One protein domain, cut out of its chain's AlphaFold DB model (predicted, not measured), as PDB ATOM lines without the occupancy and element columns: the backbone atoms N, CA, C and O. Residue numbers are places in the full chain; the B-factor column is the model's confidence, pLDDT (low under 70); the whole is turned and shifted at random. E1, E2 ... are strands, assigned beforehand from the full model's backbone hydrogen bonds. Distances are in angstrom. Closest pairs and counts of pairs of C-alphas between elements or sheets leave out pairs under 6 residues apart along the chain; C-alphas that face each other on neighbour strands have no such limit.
ATOM      1  N   PHE A  22      18.832  14.688 -10.174       68.62
ATOM      2  CA  PHE A  22      18.446  14.375  -8.795       68.62
ATOM      3  C   PHE A  22      17.351  15.338  -8.273       68.62
ATOM      4  O   PHE A  22      17.359  16.512  -8.649       68.62
ATOM      5  N   PRO A  23      16.399  14.865  -7.439       77.44
ATOM      6  CA  PRO A  23      15.411  15.712  -6.768       77.44
ATOM      7  C   PRO A  23      16.035  16.581  -5.665       77.44
ATOM      8  O   PRO A  23      16.994  16.177  -5.016       77.44
ATOM      9  N   ILE A  24      15.460  17.768  -5.453       80.50
ATOM     10  CA  ILE A  24      15.856  18.724  -4.410       80.50
ATOM     11  C   ILE A  24      14.974  18.510  -3.167       80.50
ATOM     12  O   ILE A  24      13.754  18.443  -3.328       80.50
ATOM     13  N   PRO A  25      15.531  18.503  -1.943       86.25
ATOM     14  CA  PRO A  25      16.958  18.530  -1.634       86.25
ATOM     15  C   PRO A  25      17.607  17.153  -1.821       86.25
ATOM     16  O   PRO A  25      16.987  16.117  -1.588       86.25
ATOM     17  N   HIS A  26      18.891  17.149  -2.166       87.50
ATOM     18  CA  HIS A  26      19.742  15.962  -2.113       87.50
ATOM     19  C   HIS A  26      20.984  16.259  -1.277       87.50
ATOM     20  O   HIS A  26      21.269  17.397  -0.931       87.50
ATOM     21  N   TYR A  27      21.741  15.235  -0.923       89.00
ATOM     22  CA  TYR A  27      22.866  15.305  -0.003       89.00
ATOM     23  C   TYR A  27      24.137  14.833  -0.696       89.00
ATOM     24  O   TYR A  27      24.151  13.778  -1.324       89.00
ATOM     25  N   VAL A  28      25.220  15.597  -0.585       86.25
ATOM     26  CA  VAL A  28      26.459  15.368  -1.332       86.25
ATOM     27  C   VAL A  28      27.679  15.260  -0.433       86.25
ATOM     28  O   VAL A  28      27.787  15.893   0.618       86.25
ATOM     29  N   CYS A  29      28.636  14.446  -0.866       86.44
ATOM     30  CA  CYS A  29      29.942  14.319  -0.232       86.44
ATOM     31  C   CYS A  29      30.861  15.466  -0.665       86.44
ATOM     32  O   CYS A  29      31.326  15.503  -1.803       86.44
ATOM     33  N   THR A  30      31.212  16.348   0.270       81.75
ATOM     34  CA  THR A  30      32.197  17.429   0.057       81.75
ATOM     35  C   THR A  30      33.650  16.962   0.195       81.75
ATOM     36  O   THR A  30      34.573  17.765   0.145       81.75
ATOM     37  N   GLY A  31      33.877  15.657   0.382       76.44
ATOM     38  CA  GLY A  31      35.209  15.050   0.453       76.44
ATOM     39  C   GLY A  31      35.831  14.721  -0.905       76.44
ATOM     40  O   GLY A  31      36.820  14.004  -0.948       76.44
ATOM     41  N   GLY A  32      35.241  15.166  -2.018       74.88
ATOM     42  CA  GLY A  32      35.733  14.857  -3.367       74.88
ATOM     43  C   GLY A  32      35.375  13.453  -3.870       74.88
ATOM     44  O   GLY A  32      35.709  13.104  -4.997       74.88
ATOM     45  N   CYS A  33      34.639  12.671  -3.076       81.19
ATOM     46  CA  CYS A  33      34.195  11.326  -3.439       81.19
ATOM     47  C   CYS A  33      32.964  11.292  -4.359       81.19
ATOM     48  O   CYS A  33      32.584  10.232  -4.846       81.19
ATOM     49  N   LYS A  34      32.341  12.458  -4.596       76.00
ATOM     50  CA  LYS A  34      31.216  12.662  -5.527       76.00
ATOM     51  C   LYS A  34      29.959  11.839  -5.211       76.00
ATOM     52  O   LYS A  34      29.080  11.721  -6.059       76.00
ATOM     53  N   THR A  35      29.838  11.298  -3.997       82.00
ATOM     54  CA  THR A  35      28.607  10.633  -3.546       82.00
ATOM     55  C   THR A  35      27.451  11.615  -3.505       82.00
ATOM     56  O   THR A  35      27.607  12.729  -2.999       82.00
ATOM     57  N   VAL A  36      26.293  11.154  -3.969       84.56
ATOM     58  CA  VAL A  36      25.001  11.829  -3.870       84.56
ATOM     59  C   VAL A  36      24.016  10.866  -3.209       84.56
ATOM     60  O   VAL A  36      24.009   9.681  -3.535       84.56
ATOM     61  N   SER A  37      23.205  11.363  -2.285       85.94
ATOM     62  CA  SER A  37      22.139  10.633  -1.599       85.94
ATOM     63  C   SER A  37      20.874  11.481  -1.580       85.94
ATOM     64  O   SER A  37      20.957  12.701  -1.523       85.94
ATOM     65  N   LEU A  38      19.698  10.861  -1.605       87.38
ATOM     66  CA  LEU A  38      18.425  11.581  -1.454       87.38
ATOM     67  C   LEU A  38      18.024  11.746   0.010       87.38
ATOM     68  O   LEU A  38      17.234  12.617   0.353       87.38
ATOM     69  N   THR A  39      18.599  10.923   0.881       88.38
ATOM     70  CA  THR A  39      18.364  10.972   2.318       88.38
ATOM     71  C   THR A  39      19.560  11.585   3.037       88.38
ATOM     72  O   THR A  39      20.709  11.371   2.612       88.38
ATOM     73  N   PRO A  40      19.319  12.302   4.150       90.19
ATOM     74  CA  PRO A  40      20.391  12.714   5.037       90.19
ATOM     75  C   PRO A  40      21.118  11.469   5.539       90.19
ATOM     76  O   PRO A  40      20.518  10.428   5.813       90.19
ATOM     77  N   GLY A  41      22.434  11.560   5.632       90.62
ATOM     78  CA  GLY A  41      23.251  10.417   5.990       90.62
ATOM     79  C   GLY A  41      24.719  10.774   6.035       90.62
ATOM     80  O   GLY A  41      25.101  11.940   5.939       90.62
ATOM     81  N   LYS A  42      25.552   9.753   6.188       91.81
ATOM     82  CA  LYS A  42      27.007   9.886   6.197       91.81
ATOM     83  C   LYS A  42      27.585   9.381   4.882       91.81
ATOM     84  O   LYS A  42      27.021   8.491   4.252       91.81
ATOM     85  N   CYS A  43      28.730   9.918   4.482       88.81
ATOM     86  CA  CYS A  43      29.495   9.373   3.372       88.81
ATOM     87  C   CYS A  43      29.954   7.948   3.715       88.81
ATOM     88  O   CYS A  43      30.621   7.737   4.724       88.81
ATOM     89  N   GLN A  44      29.615   6.969   2.878       89.06
ATOM     90  CA  GLN A  44      30.017   5.566   3.062       89.06
ATOM     91  C   GLN A  44      31.082   5.118   2.054       89.06
ATOM     92  O   GLN A  44      31.402   3.938   1.974       89.06
ATOM     93  N   VAL A  45      31.644   6.047   1.276       86.44
ATOM     94  CA  VAL A  45      32.645   5.703   0.264       86.44
ATOM     95  C   VAL A  45      33.978   5.391   0.923       86.44
ATOM     96  O   VAL A  45      34.628   6.265   1.500       86.44
ATOM     97  N   THR A  46      34.397   4.137   0.794       86.06
ATOM     98  CA  THR A  46      35.723   3.665   1.190       86.06
ATOM     99  C   THR A  46      36.802   4.449   0.444       86.06
ATOM    100  O   THR A  46      36.734   4.604  -0.773       86.06
ATOM    101  N   GLY A  47      37.787   4.979   1.173       85.00
ATOM    102  CA  GLY A  47      38.852   5.812   0.601       85.00
ATOM    103  C   GLY A  47      38.496   7.294   0.430       85.00
ATOM    104  O   GLY A  47      39.329   8.068  -0.031       85.00
ATOM    105  N   CYS A  48      37.293   7.729   0.825       85.25
ATOM    106  CA  CYS A  48      36.978   9.154   0.902       85.25
ATOM    107  C   CYS A  48      37.676   9.796   2.117       85.25
ATOM    108  O   CYS A  48      37.532   9.283   3.229       85.25
ATOM    109  N   PRO A  49      38.326  10.968   1.977       84.19
ATOM    110  CA  PRO A  49      38.912  11.688   3.113       84.19
ATOM    111  C   PRO A  49      37.861  12.160   4.131       84.19
ATOM    112  O   PRO A  49      38.191  12.481   5.267       84.19
ATOM    113  N   ARG A  50      36.583  12.201   3.732       83.94
ATOM    114  CA  ARG A  50      35.431  12.507   4.593       83.94
ATOM    115  C   ARG A  50      34.498  11.304   4.748       83.94
ATOM    116  O   ARG A  50      33.289  11.478   4.903       83.94
ATOM    117  N   VAL A  51      35.020  10.080   4.658       87.44
ATOM    118  CA  VAL A  51      34.234   8.878   4.970       87.44
ATOM    119  C   VAL A  51      33.676   8.987   6.393       87.44
ATOM    120  O   VAL A  51      34.329   9.507   7.290       87.44
ATOM    121  N   ARG A  52      32.441   8.530   6.600       89.19
ATOM    122  CA  ARG A  52      31.652   8.643   7.841       89.19
ATOM    123  C   ARG A  52      31.268  10.068   8.268       89.19
ATOM    124  O   ARG A  52      30.511  10.199   9.232       89.19
ATOM    125  N   ASN A  53      31.677  11.119   7.555       88.06
ATOM    126  CA  ASN A  53      31.165  12.470   7.805       88.06
ATOM    127  C   ASN A  53      29.747  12.641   7.247       88.06
ATOM    128  O   ASN A  53      29.406  11.995   6.252       88.06
ATOM    129  N   PRO A  54      28.927  13.521   7.849       90.75
ATOM    130  CA  PRO A  54      27.607  13.846   7.326       90.75
ATOM    131  C   PRO A  54      27.701  14.427   5.912       90.75
ATOM    132  O   PRO A  54      28.600  15.211   5.596       90.75
ATOM    133  N   LEU A  55      26.767  14.016   5.062       89.00
ATOM    134  CA  LEU A  55      26.580  14.578   3.735       89.00
ATOM    135  C   LEU A  55      25.990  15.988   3.854       89.00
ATOM    136  O   LEU A  55      25.190  16.272   4.743       89.00
ATOM    137  N   THR A  56      26.384  16.869   2.943       86.38
ATOM    138  CA  THR A  56      25.933  18.262   2.910       86.38
ATOM    139  C   THR A  56      24.719  18.390   2.001       86.38
ATOM    140  O   THR A  56      24.755  17.903   0.876       86.38
ATOM    141  N   GLU A  57      23.659  19.051   2.457       88.75
ATOM    142  CA  GLU A  57      22.492  19.349   1.620       88.75
ATOM    143  C   GLU A  57      22.903  20.214   0.408       88.75
ATOM    144  O   GLU A  57      23.517  21.270   0.565       88.75
ATOM    145  N   CYS A  58      22.579  19.774  -0.808       83.38
ATOM    146  CA  CYS A  58      22.651  20.547  -2.044       83.38
ATOM    147  C   CYS A  58      21.251  20.687  -2.640       83.38
ATOM    148  O   CYS A  58      20.438  19.766  -2.633       83.38
ATOM    149  N   ARG A  59      20.992  21.865  -3.208       84.62
ATOM    150  CA  ARG A  59      19.744  22.199  -3.913       84.62
ATOM    151  C   ARG A  59      19.980  22.509  -5.389       84.62
ATOM    152  O   ARG A  59      19.232  23.240  -6.026       84.62
ATOM    153  N   CYS A  60      21.083  21.999  -5.912       77.44
ATOM    154  CA  CYS A  60      21.540  22.228  -7.269       77.44
ATOM    155  C   CYS A  60      20.724  21.400  -8.280       77.44
ATOM    156  O   CYS A  60      20.581  20.190  -8.149       77.44
ATOM    157  N   ILE A  61      20.206  22.047  -9.323       75.38
ATOM    158  CA  ILE A  61      19.418  21.404 -10.396       75.38
ATOM    159  C   ILE A  61      20.291  20.760 -11.479       75.38
ATOM    160  O   ILE A  61      19.839  19.905 -12.236       75.38
ATOM    161  N   ASP A  62      21.539  21.202 -11.584       70.69
ATOM    162  CA  ASP A  62      22.468  20.865 -12.661       70.69
ATOM    163  C   ASP A  62      23.257  19.571 -12.402       70.69
ATOM    164  O   ASP A  62      23.893  19.046 -13.316       70.69
ATOM    165  N   GLY A  63      23.209  19.041 -11.172       68.81
ATOM    166  CA  GLY A  63      23.881  17.800 -10.788       68.81
ATOM    167  C   GLY A  63      25.408  17.841 -10.872       68.81
ATOM    168  O   GLY A  63      26.041  16.781 -10.838       68.81
ATOM    169  N   LYS A  64      26.033  19.023 -10.987       70.19
ATOM    170  CA  LYS A  64      27.490  19.161 -11.098       70.19
ATOM    171  C   LYS A  64      28.169  19.087  -9.732       70.19
ATOM    172  O   LYS A  64      28.820  20.017  -9.272       70.19
ATOM    173  N   HIS A  65      28.094  17.922  -9.098       69.38
ATOM    174  CA  HIS A  65      28.857  17.619  -7.876       69.38
ATOM    175  C   HIS A  65      30.309  17.221  -8.165       69.38
ATOM    176  O   HIS A  65      31.094  16.999  -7.246       69.38
ATOM    177  N   GLY A  66      30.661  17.105  -9.451       56.31
ATOM    178  CA  GLY A  66      31.967  16.662  -9.929       56.31
ATOM    179  C   GLY A  66      33.099  17.676  -9.765       56.31
ATOM    180  O   GLY A  66      34.251  17.253  -9.830       56.31
ATOM    181  N   ASP A  67      32.765  18.945  -9.511       53.12
ATOM    182  CA  ASP A  67      33.695  20.083  -9.484       53.12
ATOM    183  C   ASP A  67      33.668  20.871  -8.170       53.12
ATOM    184  O   ASP A  67      34.352  21.883  -8.042       53.12
ATOM    185  N   LEU A  68      33.003  20.357  -7.126       53.47
ATOM    186  CA  LEU A  68      33.348  20.737  -5.749       53.47
ATOM    187  C   LEU A  68      34.681  20.070  -5.351       53.47
ATOM    188  O   LEU A  68      34.823  19.470  -4.287       53.47
ATOM    189  N   LEU A  69      35.658  20.133  -6.258       46.62
ATOM    190  CA  LEU A  69      37.061  19.966  -5.969       46.62
ATOM    191  C   LEU A  69      37.397  21.056  -4.967       46.62
ATOM    192  O   LEU A  69      37.243  22.239  -5.257       46.62
ATOM    193  N   PHE A  70      37.791  20.621  -3.773       51.44
ATOM    194  CA  PHE A  70      38.775  21.283  -2.932       51.44
ATOM    195  C   PHE A  70      39.208  22.657  -3.471       51.44
ATOM    196  O   PHE A  70      40.229  22.780  -4.147       51.44
ATOM    197  N   LYS A  71      38.490  23.724  -3.093       47.34
ATOM    198  CA  LYS A  71      39.117  25.042  -2.954       47.34
ATOM    199  C   LYS A  71      40.030  24.982  -1.730       47.34
ATOM    200  O   LYS A  71      39.722  25.542  -0.695       47.34
ATOM    201  N   ASN A  72      41.088  24.193  -1.857       45.53
ATOM    202  CA  ASN A  72      42.341  24.272  -1.117       45.53
ATOM    203  C   ASN A  72      43.501  23.911  -2.064       45.53
ATOM    204  O   ASN A  72      44.557  23.467  -1.629       45.53
ATOM    205  N   ALA A  73      43.324  24.102  -3.377       50.09
ATOM    206  CA  ALA A  73      44.452  24.243  -4.278       50.09
ATOM    207  C   ALA A  73      44.953  25.693  -4.163       50.09
ATOM    208  O   ALA A  73      44.411  26.600  -4.789       50.09
ATOM    209  N   THR A  74      45.994  25.880  -3.346       45.34
ATOM    210  CA  THR A  74      46.998  26.957  -3.470       45.34
ATOM    211  C   THR A  74      46.507  28.411  -3.355       45.34
ATOM    212  O   THR A  74      46.415  29.127  -4.343       45.34
TER     213      THR A  74
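This is residues 22 to 74 of the 78 residues of an uncharacterized protein of candidate division CPR3 bacterium (UniProt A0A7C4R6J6). With little regular structure, this is a flat body of loops round one small two-stranded hairpin, E1 and E2; the chain between them runs out and back twice, residues 36 to 37 pairing beside E1. Residues 59 to 74 then run on as a tail whose last residue, Thr 74, lies at the far end of the length. The printed part has 53 residues, no named helix and two antiparallel strands, E1 then E2, which hold 6 residues: class all strand. It is compact, with a radius of gyration of the C-alphas of 10.7 A and spans of 32 by 23 by 12 A.

E1, residues 26 to 28, spans 6.8 A from C-alpha 26 at (19.742, 15.962, -2.113). E2, residues 56 to 58, spans 6.4 A and ends at C-alpha 58, (22.651, 20.547, -2.044).

E1 and E2 form an antiparallel hairpin, their directions at 129 degrees. C-alphas 27 and 57 face each other at 4.4 A. N 58 and O 26, 2.7 A, and N 28 and O 56, 2.8 A, are within hydrogen-bond range. Residues 27 to 28 of E1 also pair antiparallel with residues 36 to 37.

The C-alphas farthest apart, of Pro 23 and Thr 74, are 33.7 A apart. The printed part has no cut. The link from E1 to E2 is long, 27 residues. Mean pLDDT of the printed part is 77.6; residues 22, 63 and 65 to 74 are under 70.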